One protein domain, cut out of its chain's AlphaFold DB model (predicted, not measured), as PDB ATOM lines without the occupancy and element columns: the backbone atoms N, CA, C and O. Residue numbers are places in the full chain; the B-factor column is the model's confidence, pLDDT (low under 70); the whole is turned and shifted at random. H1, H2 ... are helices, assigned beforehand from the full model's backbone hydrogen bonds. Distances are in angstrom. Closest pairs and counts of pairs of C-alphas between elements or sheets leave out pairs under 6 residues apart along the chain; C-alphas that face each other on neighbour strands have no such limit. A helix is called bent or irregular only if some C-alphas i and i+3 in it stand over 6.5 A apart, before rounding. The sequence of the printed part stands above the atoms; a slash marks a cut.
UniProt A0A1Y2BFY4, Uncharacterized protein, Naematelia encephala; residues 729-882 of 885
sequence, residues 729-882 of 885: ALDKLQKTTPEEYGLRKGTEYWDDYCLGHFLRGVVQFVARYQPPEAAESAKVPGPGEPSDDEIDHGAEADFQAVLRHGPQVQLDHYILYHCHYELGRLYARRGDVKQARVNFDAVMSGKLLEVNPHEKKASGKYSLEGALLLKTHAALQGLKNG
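This is residues 729 to 882 of the 885 residues of an uncharacterized protein of Naematelia encephala (UniProt A0A1Y2BFY4). Five helices lie side by side in an up-and-down bundle, each running against the one before it in the chain: H5 is in the middle, with H2 and H4 packed on one side of it and H6 and H7 on the other. Short H1 packs on residues 749 to 757 of H2, and residues 772 to 777, reaching into the small H3, stick out beyond the other end of H2. The printed part has 154 residues with seven named helices, H1 to H7 in chain order, and no named strand; its class is all helix. It is compact, with a radius of gyration of the C-alphas of 16.5 A, and spans 47 by 39 by 22 A.

H2, residues 748 to 768, touches H4, residues 788 to 808, at a shallow tilt of 23 degrees, opposite ways; their closest C-alphas, of Gly 761 and Ala 795, are 4.1 A apart. The hub is H5, residues 814 to 829, which touches four helices. It touches H2 at a shallow tilt of 23 degrees, the same way, closest at the C-alphas of Phe 758 and Cys 819, 6.4 A apart. H4 and H5 form a helical hairpin at 30 degrees, with the C-alphas of Phe 799 and Cys 819 closest at 6.2 A. H5 and H6, residues 833 to 844, form another at 22 degrees; the C-alphas of Gly 824 and Ala 836 are closest at 4.0 A. H6 and H7, residues 865 to 881, form a third at 27 degrees, with the C-alphas of Phe 840 and Thr 872 closest at 6.0 A. H5 also touches H7, the same way at 14 degrees, closest at the C-alphas of Tyr 821 and Thr 872, 6.6 A apart. H1, residues 729 to 734, touches H2 at a steep tilt of 48 degrees, with the C-alphas of Leu 730 and Gly 756 closest at 6.2 A. H3, residues 776 to 779, touches no helix. In H1, H2, H5 and H6 every O i to N i+4 pair is within hydrogen-bond range; in H4 it is 15 of 17 and in H7 12 of 13, while H3 is too short for such a pair.

H2 measures 30.5 A from C-alpha 748 at (276.351, 262.137, 382.991) to C-alpha 768 at (248.438, 250.244, 379.828). H4 measures 31.2 A and is irregular, with C-alphas 804 and 807 7.5 A apart. H5 measures 22.9 A and H6 15.7 A. H7 measures 24.4 A and ends with C-alpha 881 at (239.398, 263.841, 363.768). H1 measures 8.7 A and H3 5.1 A.

The C-alphas of Glu 740 and Asn 881 are the two farthest apart, at 49.7 A. The printed part has no cut. The links from H1 to H2, 13 residues, and from H6 to H7, 20 residues, are long. Mean pLDDT of the printed part is 91.2; residues 744 to 746 and 856 to 860 are under 70.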
ATOM      1  N   ALA A 729     268.286 249.293 386.916       97.62
ATOM      2  CA  ALA A 729     269.234 250.288 386.420       97.62
ATOM      3  C   ALA A 729     269.041 251.666 387.084       97.62
ATOM      4  O   ALA A 729     270.023 252.282 387.504       97.62
ATOM      5  N   LEU A 730     267.792 252.118 387.256       98.31
ATOM      6  CA  LEU A 730     267.462 253.326 388.022       98.31
ATOM      7  C   LEU A 730     267.855 253.177 389.498       98.31
ATOM      8  O   LEU A 730     268.459 254.086 390.058       98.31
ATOM      9  N   ASP A 731     267.619 252.016 390.104       97.69
ATOM     10  CA  ASP A 731     268.040 251.684 391.468       97.69
ATOM     11  C   ASP A 731     269.566 251.745 391.640       97.69
ATOM     12  O   ASP A 731     270.057 252.188 392.676       97.69
ATOM     13  N   LYS A 732     270.328 251.267 390.645       95.56
ATOM     14  CA  LYS A 732     271.805 251.308 390.607       95.56
ATOM     15  C   LYS A 732     272.308 252.752 390.484       95.56
ATOM     16  O   LYS A 732     273.261 253.117 391.166       95.56
ATOM     17  N   LEU A 733     271.635 253.575 389.675       95.62
ATOM     18  CA  LEU A 733     271.912 255.005 389.492       95.62
ATOM     19  C   LEU A 733     271.603 255.830 390.755       95.62
ATOM     20  O   LEU A 733     272.477 256.527 391.263       95.62
ATOM     21  N   GLN A 734     270.391 255.713 391.301       95.12
ATOM     22  CA  GLN A 734     269.892 256.526 392.422       95.12
ATOM     23  C   GLN A 734     270.547 256.193 393.777       95.12
ATOM     24  O   GLN A 734     270.378 256.934 394.744       95.12
ATOM     25  N   LYS A 735     271.333 255.109 393.854       95.44
ATOM     26  CA  LYS A 735     272.229 254.801 394.988       95.44
ATOM     27  C   LYS A 735     273.554 255.581 394.945       95.44
ATOM     28  O   LYS A 735     274.345 255.463 395.877       95.44
ATOM     29  N   THR A 736     273.790 256.378 393.900       92.50
ATOM     30  CA  THR A 736     274.930 257.304 393.769       92.50
ATOM     31  C   THR A 736     274.449 258.755 393.763       92.50
ATOM     32  O   THR A 736     273.318 259.032 393.361       92.50
ATOM     33  N   THR A 737     275.293 259.700 394.186       90.69
ATOM     34  CA  THR A 737     275.016 261.129 393.958       90.69
ATOM     35  C   THR A 737     275.433 261.551 392.542       90.69
ATOM     36  O   THR A 737     276.346 260.942 391.973       90.69
ATOM     37  N   PRO A 738     274.840 262.615 391.964       90.94
ATOM     38  CA  PRO A 738     275.299 263.162 390.689       90.94
ATOM     39  C   PRO A 738     276.808 263.447 390.681       90.94
ATOM     40  O   PRO A 738     277.497 263.092 389.729       90.94
ATOM     41  N   GLU A 739     277.342 264.024 391.760       88.69
ATOM     42  CA  GLU A 739     278.751 264.398 391.933       88.69
ATOM     43  C   GLU A 739     279.725 263.202 391.956       88.69
ATOM     44  O   GLU A 739     280.924 263.371 391.698       88.69
ATOM     45  N   GLU A 740     279.223 262.006 392.266       88.75
ATOM     46  CA  GLU A 740     279.970 260.741 392.300       88.75
ATOM     47  C   GLU A 740     279.781 259.901 391.029       88.75
ATOM     48  O   GLU A 740     280.610 259.033 390.751       88.75
ATOM     49  N   TYR A 741     278.722 260.151 390.253       90.62
ATOM     50  CA  TYR A 741     278.380 259.361 389.075       90.62
ATOM     51  C   TYR A 741     279.151 259.778 387.815       90.62
ATOM     52  O   TYR A 741     279.275 260.964 387.484       90.62
ATOM     53  N   GLY A 742     279.599 258.766 387.069       86.31
ATOM     54  CA  GLY A 742     280.334 258.931 385.818       86.31
ATOM     55  C   GLY A 742     281.786 259.386 385.997       86.31
ATOM     56  O   GLY A 742     282.245 259.706 387.095       86.31
ATOM     57  N   LEU A 743     282.531 259.456 384.892       83.19
ATOM     58  CA  LEU A 743     283.880 260.037 384.894       83.19
ATOM     59  C   LEU A 743     283.837 261.570 384.981       83.19
ATOM     60  O   LEU A 743     284.742 262.201 385.532       83.19
ATOM     61  N   ARG A 744     282.773 262.176 384.445       68.81
ATOM     62  CA  ARG A 744     282.583 263.624 384.287       68.81
ATOM     63  C   ARG A 744     281.660 264.247 385.348       68.81
ATOM     64  O   ARG A 744     281.073 265.295 385.078       68.81
ATOM     65  N   LYS A 745     281.528 263.608 386.520       65.62
ATOM     66  CA  LYS A 745     280.939 264.113 387.784       65.62
ATOM     67  C   LYS A 745     279.773 265.099 387.630       65.62
ATOM     68  O   LYS A 745     279.971 266.309 387.524       65.62
ATOM     69  N   GLY A 746     278.551 264.581 387.656       66.94
ATOM     70  CA  GLY A 746     277.310 265.366 387.652       66.94
ATOM     71  C   GLY A 746     276.773 265.715 386.267       66.94
ATOM     72  O   GLY A 746     275.592 266.028 386.145       66.94
ATOM     73  N   THR A 747     277.594 265.614 385.219       76.25
ATOM     74  CA  THR A 747     277.140 265.816 383.830       76.25
ATOM     75  C   THR A 747     276.393 264.597 383.280       76.25
ATOM     76  O   THR A 747     275.345 264.749 382.667       76.25
ATOM     77  N   GLU A 748     276.885 263.386 383.557       90.00
ATOM     78  CA  GLU A 748     276.351 262.137 382.991       90.00
ATOM     79  C   GLU A 748     275.068 261.652 383.687       90.00
ATOM     80  O   GLU A 748     274.217 261.029 383.057       90.00
ATOM     81  N   TYR A 749     274.916 261.953 384.985       94.81
ATOM     82  CA  TYR A 749     273.814 261.457 385.821       94.81
ATOM     83  C   TYR A 749     272.442 261.848 385.264       94.81
ATOM     84  O   TYR A 749     271.527 261.031 385.254       94.81
ATOM     85  N   TRP A 750     272.284 263.091 384.800       94.94
ATOM     86  CA  TRP A 750     270.980 263.615 384.392       94.94
ATOM     87  C   TRP A 750     270.556 263.188 382.986       94.94
ATOM     88  O   TRP A 750     269.361 262.980 382.783       94.94
ATOM     89  N   ASP A 751     271.499 262.974 382.057       94.81
ATOM     90  CA  ASP A 751     271.208 262.313 380.774       94.81
ATOM     91  C   ASP A 751     270.616 260.911 381.030       94.81
ATOM     92  O   ASP A 751     269.550 260.568 380.517       94.81
ATOM     93  N   ASP A 752     271.283 260.120 381.877       96.69
ATOM     94  CA  ASP A 752     270.946 258.712 382.106       96.69
ATOM     95  C   ASP A 752     269.722 258.536 383.034       96.69
ATOM     96  O   ASP A 752     268.889 257.659 382.801       96.69
ATOM     97  N   TYR A 753     269.539 259.423 384.022       97.62
ATOM     98  CA  TYR A 753     268.317 259.516 384.837       97.62
ATOM     99  C   TYR A 753     267.095 259.805 383.962       97.62
ATOM    100  O   TYR A 753     266.073 259.121 384.068       97.62
ATOM    101  N   CYS A 754     267.200 260.792 383.064       98.06
ATOM    102  CA  CYS A 754     266.113 261.138 382.156       98.06
ATOM    103  C   CYS A 754     265.838 260.019 381.148       98.06
ATOM    104  O   CYS A 754     264.673 259.743 380.877       98.06
ATOM    105  N   LEU A 755     266.864 259.323 380.646       98.19
ATOM    106  CA  LEU A 755     266.679 258.154 379.779       98.19
ATOM    107  C   LEU A 755     265.952 257.009 380.498       98.19
ATOM    108  O   LEU A 755     264.994 256.459 379.955       98.19
ATOM    109  N   GLY A 756     266.354 256.678 381.727       98.50
ATOM    110  CA  GLY A 756     265.718 255.619 382.512       98.50
ATOM    111  C   GLY A 756     264.258 255.917 382.848       98.50
ATOM    112  O   GLY A 756     263.391 255.086 382.580       98.50
ATOM    113  N   HIS A 757     263.961 257.116 383.357       98.81
ATOM    114  CA  HIS A 757     262.576 257.521 383.615       98.81
ATOM    115  C   HIS A 757     261.757 257.622 382.316       98.81
ATOM    116  O   HIS A 757     260.620 257.161 382.285       98.81
ATOM    117  N   PHE A 758     262.326 258.117 381.211       98.81
ATOM    118  CA  PHE A 758     261.637 258.146 379.916       98.81
ATOM    119  C   PHE A 758     261.253 256.739 379.433       98.81
ATOM    120  O   PHE A 758     260.086 256.497 379.118       98.81
ATOM    121  N   LEU A 759     262.205 255.798 379.424       98.69
ATOM    122  CA  LEU A 759     261.948 254.411 379.025       98.69
ATOM    123  C   LEU A 759     260.924 253.742 379.949       98.69
ATOM    124  O   LEU A 759     260.035 253.045 379.459       98.69
ATOM    125  N   ARG A 760     260.984 253.991 381.266       98.75
ATOM    126  CA  ARG A 760     260.003 253.448 382.218       98.75
ATOM    127  C   ARG A 760     258.602 254.016 381.987       98.75
ATOM    128  O   ARG A 760     257.629 253.260 382.005       98.75
ATOM    129  N   GLY A 761     258.499 255.312 381.697       98.69
ATOM    130  CA  GLY A 761     257.247 255.970 381.321       98.69
ATOM    131  C   GLY A 761     256.629 255.370 380.055       98.69
ATOM    132  O   GLY A 761     255.450 255.020 380.052       98.69
ATOM    133  N   VAL A 762     257.437 255.154 379.008       98.44
ATOM    134  CA  VAL A 762     257.001 254.496 377.759       98.44
ATOM    135  C   VAL A 762     256.538 253.059 378.004       98.44
ATOM    136  O   VAL A 762     255.474 252.673 377.523       98.44
ATOM    137  N   VAL A 763     257.304 252.266 378.756       98.31
ATOM    138  CA  VAL A 763     256.988 250.853 379.023       98.31
ATOM    139  C   VAL A 763     255.666 250.709 379.779       98.31
ATOM    140  O   VAL A 763     254.836 249.884 379.396       98.31
ATOM    141  N   GLN A 764     255.425 251.552 380.786       98.31
ATOM    142  CA  GLN A 764     254.139 251.611 381.488       98.31
ATOM    143  C   GLN A 764     253.009 252.079 380.558       98.31
ATOM    144  O   GLN A 764     251.984 251.406 380.449       98.31
ATOM    145  N   PHE A 765     253.206 253.176 379.816       97.94
ATOM    146  CA  PHE A 765     252.210 253.700 378.876       97.94
ATOM    147  C   PHE A 765     251.758 252.643 377.852       97.94
ATOM    148  O   PHE A 765     250.557 252.446 377.674       97.94
ATOM    149  N   VAL A 766     252.682 251.903 377.227       96.56
ATOM    150  CA  VAL A 766     252.329 250.864 376.240       96.56
ATOM    151  C   VAL A 766     251.770 249.595 376.904       96.56
ATOM    152  O   VAL A 766     250.911 248.935 376.320       96.56
ATOM    153  N   ALA A 767     252.162 249.262 378.139       96.81
ATOM    154  CA  ALA A 767     251.553 248.158 378.892       96.81
ATOM    155  C   ALA A 767     250.093 248.453 379.288       96.81
ATOM    156  O   ALA A 767     249.260 247.543 379.327       96.81
ATOM    157  N   ARG A 768     249.782 249.732 379.537       95.56
ATOM    158  CA  ARG A 768     248.438 250.244 379.828       95.56
ATOM    159  C   ARG A 768     247.568 250.425 378.580       95.56
ATOM    160  O   ARG A 768     246.357 250.208 378.637       95.56
ATOM    161  N   TYR A 769     248.179 250.863 377.479       94.50
ATOM    162  CA  TYR A 769     247.514 251.314 376.254       94.50
ATOM    163  C   TYR A 769     248.069 250.622 375.000       94.50
ATOM    164  O   TYR A 769     248.372 251.286 374.004       94.50
ATOM    165  N   GLN A 770     248.143 249.286 375.042       93.38
ATOM    166  CA  GLN A 770     248.457 248.421 373.893       93.38
ATOM    167  C   GLN A 770     247.736 248.886 372.606       93.38
ATOM    168  O   GLN A 770     246.621 249.434 372.685       93.38
ATOM    169  N   PRO A 771     248.337 248.682 371.415       90.25
ATOM    170  CA  PRO A 771     247.695 249.043 370.154       90.25
ATOM    171  C   PRO A 771     246.373 248.268 369.978       90.25
ATOM    172  O   PRO A 771     246.241 247.163 370.515       90.25
ATOM    173  N   PRO A 772     245.374 248.811 369.250       89.50
ATOM    174  CA  PRO A 772     244.059 248.173 369.145       89.50
ATOM    175  C   PRO A 772     244.163 246.740 368.602       89.50
ATOM    176  O   PRO A 772     243.584 245.815 369.179       89.50
ATOM    177  N   GLU A 773     245.013 246.570 367.589       91.88
ATOM    178  CA  GLU A 773     245.319 245.326 366.875       91.88
ATOM    179  C   GLU A 773     246.068 244.263 367.686       91.88
ATOM    180  O   GLU A 773     246.117 243.116 367.239       91.88
ATOM    181  N   ALA A 774     246.613 244.592 368.866       94.81
ATOM    182  CA  ALA A 774     247.263 243.602 369.720       94.81
ATOM    183  C   ALA A 774     246.307 242.435 370.025       94.81
ATOM    184  O   ALA A 774     245.132 242.637 370.349       94.81
ATOM    185  N   ALA A 775     246.798 241.205 369.919       95.69
ATOM    186  CA  ALA A 775     246.012 240.014 370.193       95.69
ATOM    187  C   ALA A 775     245.578 239.970 371.669       95.69
ATOM    188  O   ALA A 775     246.230 240.537 372.546       95.69
ATOM    189  N   GLU A 776     244.477 239.276 371.964       93.75
ATOM    190  CA  GLU A 776     243.977 239.166 373.342       93.75
ATOM    191  C   GLU A 776     245.029 238.521 374.264       93.75
ATOM    192  O   GLU A 776     245.270 238.994 375.371       93.75
ATOM    193  N   SER A 777     245.760 237.533 373.731       91.88
ATOM    194  CA  SER A 777     246.959 236.894 374.296       91.88
ATOM    195  C   SER A 777     248.050 237.877 374.755       91.88
ATOM    196  O   SER A 777     248.750 237.599 375.729       91.88
ATOM    197  N   ALA A 778     248.202 239.019 374.080       93.50
ATOM    198  CA  ALA A 778     249.189 240.054 374.395       93.50
ATOM    199  C   ALA A 778     248.694 241.080 375.432       93.50
ATOM    200  O   ALA A 778     249.511 241.804 376.009       93.50
ATOM    201  N   LYS A 779     247.375 241.130 375.674       93.19
ATOM    202  CA  LYS A 779     246.691 242.072 376.577       93.19
ATOM    203  C   LYS A 779     246.435 241.508 377.981       93.19
ATOM    204  O   LYS A 779     246.317 242.302 378.911       93.19
ATOM    205  N   VAL A 780     246.350 240.181 378.149       89.00
ATOM    206  CA  VAL A 780     246.033 239.536 379.444       89.00
ATOM    207  C   VAL A 780     247.021 239.957 380.550       89.00
ATOM    208  O   VAL A 780     248.220 239.716 380.393       89.00
ATOM    209  N   PRO A 781     246.551 240.511 381.687       89.44
ATOM    210  CA  PRO A 781     247.403 240.783 382.843       89.44
ATOM    211  C   PRO A 781     247.899 239.500 383.526       89.44
ATOM    212  O   PRO A 781     247.116 238.593 383.823       89.44
ATOM    213  N   GLY A 782     249.198 239.435 383.808       86.31
ATOM    214  CA  GLY A 782     249.825 238.367 384.584       86.31
ATOM    215  C   GLY A 782     249.526 238.423 386.095       86.31
ATOM    216  O   GLY A 782     249.143 239.468 386.632       86.31
ATOM    217  N   PRO A 783     249.716 237.309 386.832       86.12
ATOM    218  CA  PRO A 783     249.501 237.276 388.279       86.12
ATOM    219  C   PRO A 783     250.461 238.208 389.029       86.12
ATOM    220  O   PRO A 783     251.676 238.051 388.938       86.12
ATOM    221  N   GLY A 784     249.914 239.135 389.817       86.06
ATOM    222  CA  GLY A 784     250.706 240.072 390.622       86.06
ATOM    223  C   GLY A 784     251.232 241.296 389.866       86.06
ATOM    224  O   GLY A 784     252.031 242.039 390.431       86.06
ATOM    225  N   GLU A 785     250.795 241.531 388.625       91.19
ATOM    226  CA  GLU A 785     251.018 242.820 387.963       91.19
ATOM    227  C   GLU A 785     250.325 243.978 388.715       91.19
ATOM    228  O   GLU A 785     249.261 243.766 389.311       91.19
ATOM    229  N   PRO A 786     250.868 245.209 388.647       91.94
ATOM    230  CA  PRO A 786     250.169 246.402 389.116       91.94
ATOM    231  C   PRO A 786     248.864 246.636 388.344       91.94
ATOM    232  O   PRO A 786     248.714 246.232 387.182       91.94
ATOM    233  N   SER A 787     247.918 247.326 388.976       95.06
ATOM    234  CA  SER A 787     246.662 247.701 388.330       95.06
ATOM    235  C   SER A 787     246.883 248.689 387.180       95.06
ATOM    236  O   SER A 787     247.847 249.451 387.151       95.06
ATOM    237  N   ASP A 788     245.944 248.707 386.236       95.44
ATOM    238  CA  ASP A 788     245.962 249.645 385.110       95.44
ATOM    239  C   ASP A 788     246.047 251.115 385.561       95.44
ATOM    240  O   ASP A 788     246.727 251.915 384.921       95.44
ATOM    241  N   ASP A 789     245.420 251.476 386.681       96.56
ATOM    242  CA  ASP A 789     245.493 252.838 387.210       96.56
ATOM    243  C   ASP A 789     246.876 253.142 387.814       96.56
ATOM    244  O   ASP A 789     247.394 254.241 387.616       96.56
ATOM    245  N   GLU A 790     247.524 252.187 388.492       97.00
ATOM    246  CA  GLU A 790     248.898 252.354 388.998       97.00
ATOM    247  C   GLU A 790     249.905 252.524 387.851       97.00
ATOM    248  O   GLU A 790     250.771 253.395 387.923       97.00
ATOM    249  N   ILE A 791     249.753 251.754 386.767       97.06
ATOM    250  CA  ILE A 791     250.602 251.845 385.569       97.06
ATOM    251  C   ILE A 791     250.386 253.187 384.844       97.06
ATOM    252  O   ILE A 791     251.350 253.831 384.432       97.06
ATOM    253  N   ASP A 792     249.136 253.642 384.706       97.75
ATOM    254  CA  ASP A 792     248.795 254.922 384.069       97.75
ATOM    255  C   ASP A 792     249.356 256.134 384.841       97.75
ATOM    256  O   ASP A 792     249.940 257.041 384.242       97.75
ATOM    257  N   HIS A 793     249.242 256.135 386.175       98.12
ATOM    258  CA  HIS A 793     249.814 257.192 387.017       98.12
ATOM    259  C   HIS A 793     251.344 257.103 387.107       98.12
ATOM    260  O   HIS A 793     252.008 258.140 387.145       98.12
ATOM    261  N   GLY A 794     251.916 255.893 387.104       98.31
ATOM    262  CA  GLY A 794     253.364 255.674 387.061       98.31
ATOM    263  C   GLY A 794     253.998 256.207 385.774       98.31
ATOM    264  O   GLY A 794     255.001 256.921 385.837       98.31
ATOM    265  N   ALA A 795     253.350 255.982 384.625       98.62
ATOM    266  CA  ALA A 795     253.777 256.532 383.339       98.62
ATOM    267  C   ALA A 795     253.849 258.070 383.357       98.62
ATOM    268  O   ALA A 795     254.855 258.654 382.949       98.62
ATOM    269  N   GLU A 796     252.812 258.737 383.878       98.62
ATOM    270  CA  GLU A 796     252.822 260.195 384.043       98.62
ATOM    271  C   GLU A 796     253.899 260.654 385.032       98.62
ATOM    272  O   GLU A 796     254.631 261.596 384.735       98.62
ATOM    273  N   ALA A 797     254.019 260.003 386.192       98.69
ATOM    274  CA  ALA A 797     254.985 260.377 387.223       98.69
ATOM    275  C   ALA A 797     256.436 260.316 386.717       98.69
ATOM    276  O   ALA A 797     257.240 261.192 387.050       98.69
ATOM    277  N   ASP A 798     256.747 259.328 385.874       98.81
ATOM    278  CA  ASP A 798     258.049 259.179 385.231       98.81
ATOM    279  C   ASP A 798     258.294 260.230 384.141       98.81
ATOM    280  O   ASP A 798     259.333 260.892 384.168       98.81
ATOM    281  N   PHE A 799     257.337 260.490 383.243       98.69
ATOM    282  CA  PHE A 799     257.471 261.592 382.277       98.69
ATOM    283  C   PHE A 799     257.613 262.958 382.976       98.69
ATOM    284  O   PHE A 799     258.440 263.782 382.587       98.69
ATOM    285  N   GLN A 800     256.888 263.188 384.073       98.31
ATOM    286  CA  GLN A 800     257.027 264.394 384.897       98.31
ATOM    287  C   GLN A 800     258.365 264.447 385.664       98.31
ATOM    288  O   GLN A 800     258.823 265.536 386.013       98.31
ATOM    289  N   ALA A 801     259.023 263.310 385.923       98.38
ATOM    290  CA  ALA A 801     260.390 263.280 386.447       98.38
ATOM    291  C   ALA A 801     261.419 263.673 385.371       98.38
ATOM    292  O   ALA A 801     262.319 264.457 385.667       98.38
ATOM    293  N   VAL A 802     261.240 263.216 384.124       98.38
ATOM    294  CA  VAL A 802     262.062 263.644 382.976       98.38
ATOM    295  C   VAL A 802     261.951 265.150 382.759       98.38
ATOM    296  O   VAL A 802     262.973 265.825 382.702       98.38
ATOM    297  N   LEU A 803     260.736 265.710 382.704       96.81
ATOM    298  CA  LEU A 803     260.557 267.151 382.483       96.81
ATOM    299  C   LEU A 803     261.173 267.996 383.612       96.81
ATOM    300  O   LEU A 803     261.881 268.959 383.329       96.81
ATOM    301  N   ARG A 804     261.002 267.590 384.881       96.81
ATOM    302  CA  ARG A 804     261.588 268.260 386.063       96.81
ATOM    303  C   ARG A 804     263.120 268.326 386.040       96.81
ATOM    304  O   ARG A 804     263.697 269.231 386.641       96.81
ATOM    305  N   HIS A 805     263.766 267.358 385.391       95.56
ATOM    306  CA  HIS A 805     265.224 267.259 385.285       95.56
ATOM    307  C   HIS A 805     265.750 267.518 383.859       95.56
ATOM    308  O   HIS A 805     266.949 267.412 383.590       95.56
ATOM    309  N   GLY A 806     264.861 267.942 382.955       94.56
ATOM    310  CA  GLY A 806     265.176 268.300 381.579       94.56
ATOM    311  C   GLY A 806     266.186 269.444 381.442       94.56
ATOM    312  O   GLY A 806     267.060 269.339 380.584       94.56
ATOM    313  N   PRO A 807     266.165 270.496 382.288       93.50
ATOM    314  CA  PRO A 807     267.189 271.544 382.273       93.50
ATOM    315  C   PRO A 807     268.610 271.097 382.663       93.50
ATOM    316  O   PRO A 807     269.536 271.898 382.545       93.50
ATOM    317  N   GLN A 808     268.799 269.861 383.139       93.25
ATOM    318  CA  GLN A 808     270.093 269.305 383.552       93.25
ATOM    319  C   GLN A 808     270.678 268.293 382.546       93.25
ATOM    320  O   GLN A 808     271.858 267.959 382.660       93.25
ATOM    321  N   VAL A 809     269.889 267.830 381.569       92.56
ATOM    322  CA  VAL A 809     270.342 267.008 380.427       92.56
ATOM    323  C   VAL A 809     271.339 267.806 379.580       92.56
ATOM    324  O   VAL A 809     271.128 268.999 379.345       92.56
ATOM    325  N   GLN A 810     272.424 267.171 379.126       89.75
ATOM    326  CA  GLN A 810     273.548 267.860 378.469       89.75
ATOM    327  C   GLN A 810     273.916 267.288 377.102       89.75
ATOM    328  O   GLN A 810     274.493 268.008 376.285       89.75
ATOM    329  N   LEU A 811     273.618 266.012 376.852       89.00
ATOM    330  CA  LEU A 811     273.941 265.328 375.600       89.00
ATOM    331  C   LEU A 811     272.668 264.857 374.894       89.00
ATOM    332  O   LEU A 811     272.436 265.192 373.729       89.00
ATOM    333  N   ASP A 812     271.811 264.129 375.609       89.75
ATOM    334  CA  ASP A 812     270.683 263.400 375.025       89.75
ATOM    335  C   ASP A 812     269.381 264.228 374.982       89.75
ATOM    336  O   ASP A 812     268.282 263.721 375.196       89.75
ATOM    337  N   HIS A 813     269.492 265.513 374.619       90.88
ATOM    338  CA  HIS A 813     268.392 266.491 374.519       90.88
ATOM    339  C   HIS A 813     267.142 265.989 373.769       90.88
ATOM    340  O   HIS A 813     266.024 266.414 374.058       90.88
ATOM    341  N   TYR A 814     267.311 265.064 372.819       92.19
ATOM    342  CA  TYR A 814     266.207 264.479 372.057       92.19
ATOM    343  C   TYR A 814     265.161 263.787 372.953       92.19
ATOM    344  O   TYR A 814     263.971 263.830 372.639       92.19
ATOM    345  N   ILE A 815     265.578 263.231 374.100       95.12
ATOM    346  CA  ILE A 815     264.697 262.607 375.098       95.12
ATOM    347  C   ILE A 815     263.616 263.590 375.565       95.12
ATOM    348  O   ILE A 815     262.495 263.175 375.825       95.12
ATOM    349  N   LEU A 816     263.906 264.892 375.623       95.56
ATOM    350  CA  LEU A 816     262.984 265.904 376.149       95.56
ATOM    351  C   LEU A 816     261.804 266.149 375.196       95.56
ATOM    352  O   LEU A 816     260.647 266.159 375.620       95.56
ATOM    353  N   TYR A 817     262.074 266.233 373.892       95.81
ATOM    354  CA  TYR A 817     261.033 266.313 372.862       95.81
ATOM    355  C   TYR A 817     260.253 265.000 372.742       95.81
ATOM    356  O   TYR A 817     259.026 265.014 372.652       95.81
ATOM    357  N   HIS A 818     260.941 263.855 372.789       96.25
ATOM    358  CA  HIS A 818     260.281 262.547 372.786       96.25
ATOM    359  C   HIS A 818     259.410 262.338 374.041       96.25
ATOM    360  O   HIS A 818     258.308 261.810 373.928       96.25
ATOM    361  N   CYS A 819     259.831 262.825 375.210       98.06
ATOM    362  CA  CYS A 819     259.040 262.805 376.439       98.06
ATOM    363  C   CYS A 819     257.773 263.658 376.316       98.06
ATOM    364  O   CYS A 819     256.696 263.167 376.649       98.06
ATOM    365  N   HIS A 820     257.862 264.875 375.766       97.88
ATOM    366  CA  HIS A 820     256.666 265.656 375.435       97.88
ATOM    367  C   HIS A 820     255.747 264.898 374.462       97.88
ATOM    368  O   HIS A 820     254.544 264.829 374.698       97.88
ATOM    369  N   TYR A 821     256.276 264.274 373.407       96.69
ATOM    370  CA  TYR A 821     255.455 263.488 372.482       96.69
ATOM    371  C   TYR A 821     254.709 262.333 373.184       96.69
ATOM    372  O   TYR A 821     253.484 262.273 373.103       96.69
ATOM    373  N   GLU A 822     255.392 261.457 373.928       97.56
ATOM    374  CA  GLU A 822     254.734 260.308 374.577       97.56
ATOM    375  C   GLU A 822     253.790 260.740 375.724       97.56
ATOM    376  O   GLU A 822     252.690 260.201 375.851       97.56
ATOM    377  N   LEU A 823     254.134 261.786 376.490       98.00
ATOM    378  CA  LEU A 823     253.233 262.389 377.484       98.00
ATOM    379  C   LEU A 823     251.995 263.029 376.823       98.00
ATOM    380  O   LEU A 823     250.884 262.948 377.351       98.00
ATOM    381  N   GLY A 824     252.158 263.617 375.635       97.44
ATOM    382  CA  GLY A 824     251.054 264.117 374.818       97.44
ATOM    383  C   GLY A 824     250.081 263.007 374.411       97.44
ATOM    384  O   GLY A 824     248.865 263.201 374.475       97.44
ATOM    385  N   ARG A 825     250.597 261.816 374.075       96.31
ATOM    386  CA  ARG A 825     249.784 260.623 373.779       96.31
ATOM    387  C   ARG A 825     249.091 260.067 375.019       96.31
ATOM    388  O   ARG A 825     247.911 259.740 374.940       96.31
ATOM    389  N   LEU A 826     249.769 260.028 376.169       97.19
ATOM    390  CA  LEU A 826     249.164 259.640 377.448       97.19
ATOM    391  C   LEU A 826     247.948 260.523 377.779       97.19
ATOM    392  O   LEU A 826     246.857 260.010 378.036       97.19
ATOM    393  N   TYR A 827     248.086 261.849 377.675       97.69
ATOM    394  CA  TYR A 827     246.950 262.758 377.850       97.69
ATOM    395  C   TYR A 827     245.866 262.579 376.775       97.69
ATOM    396  O   TYR A 827     244.683 262.637 377.108       97.69
ATOM    397  N   ALA A 828     246.229 262.295 375.518       95.06
ATOM    398  CA  ALA A 828     245.258 262.007 374.461       95.06
ATOM    399  C   ALA A 828     244.434 260.739 374.759       95.06
ATOM    400  O   ALA A 828     243.210 260.766 374.631       95.06
ATOM    401  N   ARG A 829     245.071 259.656 375.233       94.00
ATOM    402  CA  ARG A 829     244.401 258.393 375.604       94.00
ATOM    403  C   ARG A 829     243.528 258.512 376.854       94.00
ATOM    404  O   ARG A 829     242.504 257.840 376.926       94.00
ATOM    405  N   ARG A 830     243.858 259.431 377.768       94.69
ATOM    406  CA  ARG A 830     242.991 259.861 378.884       94.69
ATOM    407  C   ARG A 830     241.873 260.839 378.472       94.69
ATOM    408  O   ARG A 830     241.027 261.177 379.296       94.69
ATOM    409  N   GLY A 831     241.863 261.326 377.229       93.75
ATOM    410  CA  GLY A 831     240.888 262.301 376.726       93.75
ATOM    411  C   GLY A 831     241.180 263.773 377.063       93.75
ATOM    412  O   GLY A 831     240.387 264.643 376.694       93.75
ATOM    413  N   ASP A 832     242.312 264.100 377.701       95.69
ATOM    414  CA  ASP A 832     242.743 265.490 377.902       95.69
ATOM    415  C   ASP A 832     243.420 266.038 376.633       95.69
ATOM    416  O   ASP A 832     244.637 266.217 376.532       95.69
ATOM    417  N   VAL A 833     242.578 266.358 375.647       94.75
ATOM    418  CA  VAL A 833     242.958 266.996 374.376       94.75
ATOM    419  C   VAL A 833     243.717 268.319 374.590       94.75
ATOM    420  O   VAL A 833     244.480 268.740 373.718       94.75
ATOM    421  N   LYS A 834     243.542 268.987 375.741       95.50
ATOM    422  CA  LYS A 834     244.218 270.252 376.051       95.50
ATOM    423  C   LYS A 834     245.674 270.006 376.449       95.50
ATOM    424  O   LYS A 834     246.555 270.639 375.869       95.50
ATOM    425  N   GLN A 835     245.939 269.101 377.390       96.25
ATOM    426  CA  GLN A 835     247.310 268.772 377.799       96.25
ATOM    427  C   GLN A 835     248.057 267.989 376.715       96.25
ATOM    428  O   GLN A 835     249.248 268.229 376.504       96.25
ATOM    429  N   ALA A 836     247.354 267.144 375.953       96.75
ATOM    430  CA  ALA A 836     247.900 266.510 374.756       96.75
ATOM    431  C   ALA A 836     248.419 267.561 373.759       96.75
ATOM    432  O   ALA A 836     249.582 267.528 373.354       96.75
ATOM    433  N   ARG A 837     247.587 268.565 373.443       95.38
ATOM    434  CA  ARG A 837     247.962 269.687 372.571       95.38
ATOM    435  C   ARG A 837     249.151 270.488 373.099       95.38
ATOM    436  O   ARG A 837     250.051 270.759 372.319       95.38
ATOM    437  N   VAL A 838     249.179 270.847 374.385       96.00
ATOM    438  CA  VAL A 838     250.290 271.629 374.971       96.00
ATOM    439  C   VAL A 838     251.638 270.930 374.772       96.00
ATOM    440  O   VAL A 838     252.618 271.582 374.419       96.00
ATOM    441  N   ASN A 839     251.679 269.609 374.942       96.88
ATOM    442  CA  ASN A 839     252.898 268.831 374.752       96.88
ATOM    443  C   ASN A 839     253.266 268.659 373.266       96.88
ATOM    444  O   ASN A 839     254.423 268.851 372.894       96.88
ATOM    445  N   PHE A 840     252.296 268.371 372.393       95.44
ATOM    446  CA  PHE A 840     252.551 268.279 370.951       95.44
ATOM    447  C   PHE A 840     252.974 269.622 370.329       95.44
ATOM    448  O   PHE A 840     253.854 269.648 369.469       95.44
ATOM    449  N   ASP A 841     252.415 270.747 370.782       93.25
ATOM    450  CA  ASP A 841     252.783 272.083 370.299       93.25
ATOM    451  C   ASP A 841     254.217 272.480 370.745       93.25
ATOM    452  O   ASP A 841     254.902 273.208 370.021       93.25
ATOM    453  N   ALA A 842     254.727 271.958 371.873       92.94
ATOM    454  CA  ALA A 842     256.136 272.117 372.278       92.94
ATOM    455  C   ALA A 842     257.094 271.435 371.279       92.94
ATOM    456  O   ALA A 842     258.050 272.048 370.796       92.94
ATOM    457  N   VAL A 843     256.775 270.199 370.879       93.12
ATOM    458  CA  VAL A 843     257.544 269.452 369.869       93.12
ATOM    459  C   VAL A 843     257.454 270.119 368.493       93.12
ATOM    460  O   VAL A 843     258.480 270.397 367.880       93.12
ATOM    461  N   MET A 844     256.248 270.471 368.029       90.31
ATOM    462  CA  MET A 844     256.051 271.130 366.726       90.31
ATOM    463  C   MET A 844     256.679 272.526 366.619       90.31
ATOM    464  O   MET A 844     256.865 273.021 365.507       90.31
ATOM    465  N   SER A 845     256.972 273.187 367.743       89.44
ATOM    466  CA  SER A 845     257.606 274.512 367.765       89.44
ATOM    467  C   SER A 845     259.128 274.481 367.941       89.44
ATOM    468  O   SER A 845     259.745 275.550 367.893       89.44
ATOM    469  N   GLY A 846     259.722 273.291 368.129       87.31
ATOM    470  CA  GLY A 846     261.157 273.114 368.387       87.31
ATOM    471  C   GLY A 846     261.619 273.793 369.680       87.31
ATOM    472  O   GLY A 846     262.720 274.340 369.722       87.31
ATOM    473  N   LYS A 847     260.737 273.878 370.689       87.50
ATOM    474  CA  LYS A 847     260.965 274.634 371.932       87.50
ATOM    475  C   LYS A 847     260.370 273.907 373.131       87.50
ATOM    476  O   LYS A 847     259.151 273.789 373.252       87.50
ATOM    477  N   LEU A 848     261.239 273.485 374.045       87.94
ATOM    478  CA  LEU A 848     260.837 272.958 375.348       87.94
ATOM    479  C   LEU A 848     260.064 274.003 376.170       87.94
ATOM    480  O   LEU A 848     260.287 275.211 376.049       87.94
ATOM    481  N   LEU A 849     259.165 273.522 377.035       85.75
ATOM    482  CA  LEU A 849     258.380 274.381 377.931       85.75
ATOM    483  C   LEU A 849     259.244 275.016 379.038       85.75
ATOM    484  O   LEU A 849     258.972 276.141 379.459       85.75
ATOM    485  N   GLU A 850     260.303 274.325 379.463       86.44
ATOM    486  CA  GLU A 850     261.368 274.863 380.313       86.44
ATOM    487  C   GLU A 850     262.679 274.947 379.523       86.44
ATOM    488  O   GLU A 850     263.029 274.034 378.778       86.44
ATOM    489  N   VAL A 851     263.415 276.052 379.669       86.00
ATOM    490  CA  VAL A 851     264.623 276.307 378.869       86.00
ATOM    491  C   VAL A 851     265.798 275.488 379.395       86.00
ATOM    492  O   VAL A 851     266.401 275.849 380.409       86.00
ATOM    493  N   ASN A 852     266.197 274.452 378.657       88.56
ATOM    494  CA  ASN A 852     267.477 273.796 378.881       88.56
ATOM    495  C   ASN A 852     268.629 274.748 378.443       88.56
ATOM    496  O   ASN A 852     268.606 275.315 377.345       88.56
ATOM    497  N   PRO A 853     269.644 275.002 379.295       87.38
ATOM    498  CA  PRO A 853     270.733 275.925 378.981       87.38
ATOM    499  C   PRO A 853     271.794 275.346 378.028       87.38
ATOM    500  O   PRO A 853     272.519 276.134 377.416       87.38
ATOM    501  N   HIS A 854     271.881 274.020 377.893       84.62
ATOM    502  CA  HIS A 854     272.828 273.284 377.048       84.62
ATOM    503  C   HIS A 854     272.382 273.239 375.572       84.62
ATOM    504  O   HIS A 854     273.225 273.364 374.681       84.62
ATOM    505  N   GLU A 855     271.070 273.233 375.297       80.38
ATOM    506  CA  GLU A 855     270.500 273.294 373.933       80.38
ATOM    507  C   GLU A 855     270.938 274.516 373.110       80.38
ATOM    508  O   GLU A 855     270.871 274.503 371.881       80.38
ATOM    509  N   LYS A 856     271.398 275.589 373.764       65.31
ATOM    510  CA  LYS A 856     271.721 276.874 373.121       65.31
ATOM    511  C   LYS A 856     272.789 276.784 372.029       65.31
ATOM    512  O   LYS A 856     272.814 277.659 371.171       65.31
ATOM    513  N   LYS A 857     273.651 275.757 372.048       59.06
ATOM    514  CA  LYS A 857     274.585 275.463 370.945       59.06
ATOM    515  C   LYS A 857     273.882 274.827 369.737       59.06
ATOM    516  O   LYS A 857     274.169 275.196 368.607       59.06
ATOM    517  N   ALA A 858     272.942 273.912 369.972       64.44
ATOM    518  CA  ALA A 858     272.267 273.134 368.931       64.44
ATOM    519  C   ALA A 858     271.195 273.924 368.152       64.44
ATOM    520  O   ALA A 858     270.621 273.412 367.192       64.44
ATOM    521  N   SER A 859     270.896 275.165 368.559       66.56
ATOM    522  CA  SER A 859     269.881 276.035 367.936       66.56
ATOM    523  C   SER A 859     268.479 275.403 367.826       66.56
ATOM    524  O   SER A 859     267.695 275.778 366.958       66.56
ATOM    525  N   GLY A 860     268.162 274.448 368.708       67.25
ATOM    526  CA  GLY A 860     266.904 273.690 368.710       67.25
ATOM    527  C   GLY A 860     266.869 272.461 367.789       67.25
ATOM    528  O   GLY A 860     265.866 271.757 367.800       67.25
ATOM    529  N   LYS A 861     267.934 272.160 367.028       78.69
ATOM    530  CA  LYS A 861     268.041 270.926 366.221       78.69
ATOM    531  C   LYS A 861     268.383 269.731 367.132       78.69
ATOM    532  O   LYS A 861     269.279 269.843 367.969       78.69
ATOM    533  N   TYR A 862     267.728 268.573 366.975       87.31
ATOM    534  CA  TYR A 862     267.963 267.392 367.838       87.31
ATOM    535  C   TYR A 862     267.945 266.036 367.097       87.31
ATOM    536  O   TYR A 862     267.567 265.926 365.930       87.31
ATOM    537  N   SER A 863     268.405 264.963 367.764       88.31
ATOM    538  CA  SER A 863     268.398 263.605 367.189       88.31
ATOM    539  C   SER A 863     266.987 263.185 366.775       88.31
ATOM    540  O   SER A 863     266.064 263.280 367.572       88.31
ATOM    541  N   LEU A 864     266.836 262.645 365.561       88.88
ATOM    542  CA  LEU A 864     265.572 262.100 365.036       88.88
ATOM    543  C   LEU A 864     264.409 263.112 364.893       88.88
ATOM    544  O   LEU A 864     263.295 262.698 364.577       88.88
ATOM    545  N   GLU A 865     264.668 264.420 365.032       89.19
ATOM    546  CA  GLU A 865     263.689 265.519 364.938       89.19
ATOM    547  C   GLU A 865     262.660 265.338 363.811       89.19
ATOM    548  O   GLU A 865     261.460 265.304 364.074       89.19
ATOM    549  N   GLY A 866     263.106 265.134 362.567       85.00
ATOM    550  CA  GLY A 866     262.205 264.988 361.416       85.00
ATOM    551  C   GLY A 866     261.232 263.804 361.512       85.00
ATOM    552  O   GLY A 866     260.104 263.899 361.026       85.00
ATOM    553  N   ALA A 867     261.625 262.712 362.178       85.06
ATOM    554  CA  ALA A 867     260.735 261.582 362.439       85.06
ATOM    555  C   ALA A 867     259.747 261.901 363.571       85.06
ATOM    556  O   ALA A 867     258.567 261.570 363.466       85.06
ATOM    557  N   LEU A 868     260.194 262.586 364.631       90.12
ATOM    558  CA  LEU A 868     259.315 262.985 365.732       90.12
ATOM    559  C   LEU A 868     258.296 264.057 365.314       90.12
ATOM    560  O   LEU A 868     257.139 263.989 365.725       90.12
ATOM    561  N   LEU A 869     258.684 265.010 364.464       89.06
ATOM    562  CA  LEU A 869     257.775 266.010 363.896       89.06
ATOM    563  C   LEU A 869     256.687 265.355 363.036       89.06
ATOM    564  O   LEU A 869     255.522 265.732 363.144       89.06
ATOM    565  N   LEU A 870     257.031 264.334 362.241       83.69
ATOM    566  CA  LEU A 870     256.042 263.556 361.489       83.69
ATOM    567  C   LEU A 870     255.084 262.805 362.429       83.69
ATOM    568  O   LEU A 870     253.867 262.912 362.273       83.69
ATOM    569  N   LYS A 871     255.624 262.125 363.453       87.56
ATOM    570  CA  LYS A 871     254.832 261.460 364.502       87.56
ATOM    571  C   LYS A 871     253.865 262.426 365.200       87.56
ATOM    572  O   LYS A 871     252.682 262.132 365.354       87.56
ATOM    573  N   THR A 872     254.350 263.611 365.557       90.38
ATOM    574  CA  THR A 872     253.566 264.650 366.241       90.38
ATOM    575  C   THR A 872     252.509 265.272 365.327       90.38
ATOM    576  O   THR A 872     251.400 265.557 365.778       90.38
ATOM    577  N   HIS A 873     252.798 265.440 364.033       86.81
ATOM    578  CA  HIS A 873     251.826 265.935 363.058       86.81
ATOM    579  C   HIS A 873     250.642 264.969 362.893       86.81
ATOM    580  O   HIS A 873     249.496 265.417 362.943       86.81
ATOM    581  N   ALA A 874     250.905 263.661 362.779       82.88
ATOM    582  CA  ALA A 874     249.867 262.627 362.729       82.88
ATOM    583  C   ALA A 874     249.018 262.613 364.017       82.88
ATOM    584  O   ALA A 874     247.793 262.716 363.954       82.88
ATOM    585  N   ALA A 875     249.650 262.631 365.196       88.12
ATOM    586  CA  ALA A 875     248.945 262.735 366.482       88.12
ATOM    587  C   ALA A 875     248.048 263.994 366.577       88.12
ATOM    588  O   ALA A 875     246.915 263.946 367.063       88.12
ATOM    589  N   LEU A 876     248.516 265.129 366.043       88.50
ATOM    590  CA  LEU A 876     247.756 266.381 365.945       88.50
ATOM    591  C   LEU A 876     246.665 266.386 364.859       88.50
ATOM    592  O   LEU A 876     245.843 267.310 364.857       88.50
ATOM    593  N   GLN A 877     246.653 265.420 363.937       82.75
ATOM    594  CA  GLN A 877     245.535 265.153 363.027       82.75
ATOM    595  C   GLN A 877     244.499 264.255 363.710       82.75
ATOM    596  O   GLN A 877     243.342 264.664 363.794       82.75
ATOM    597  N   GLY A 878     244.917 263.137 364.315       81.62
ATOM    598  CA  GLY A 878     244.021 262.240 365.055       81.62
ATOM    599  C   GLY A 878     243.226 262.963 366.150       81.62
ATOM    600  O   GLY A 878     241.998 262.867 366.196       81.62
ATOM    601  N   LEU A 879     243.884 263.840 366.925       85.69
ATOM    602  CA  LEU A 879     243.229 264.724 367.909       85.69
ATOM    603  C   LEU A 879     242.164 265.681 367.331       85.69
ATOM    604  O   LEU A 879     241.342 266.193 368.093       85.69
ATOM    605  N   LYS A 880     242.196 266.002 366.031       82.94
ATOM    606  CA  LYS A 880     241.173 266.838 365.365       82.94
ATOM    607  C   LYS A 880     240.029 265.990 364.815       82.94
ATOM    608  O   LYS A 880     238.895 266.460 364.797       82.94
ATOM    609  N   ASN A 881     240.342 264.777 364.370       77.31
ATOM    610  CA  ASN A 881     239.398 263.841 363.768       77.31
ATOM    611  C   ASN A 881     238.593 263.059 364.825       77.31
ATOM    612  O   ASN A 881     237.491 262.601 364.537       77.31
ATOM    613  N   GLY A 882     239.122 262.932 366.050       73.44
ATOM    614  CA  GLY A 882     238.573 262.070 367.104       73.44
ATOM    615  C   GLY A 882     239.093 260.628 367.041       73.44
ATOM    616  O   GLY A 882     238.448 259.722 367.563       73.44
TER     617      GLY A 882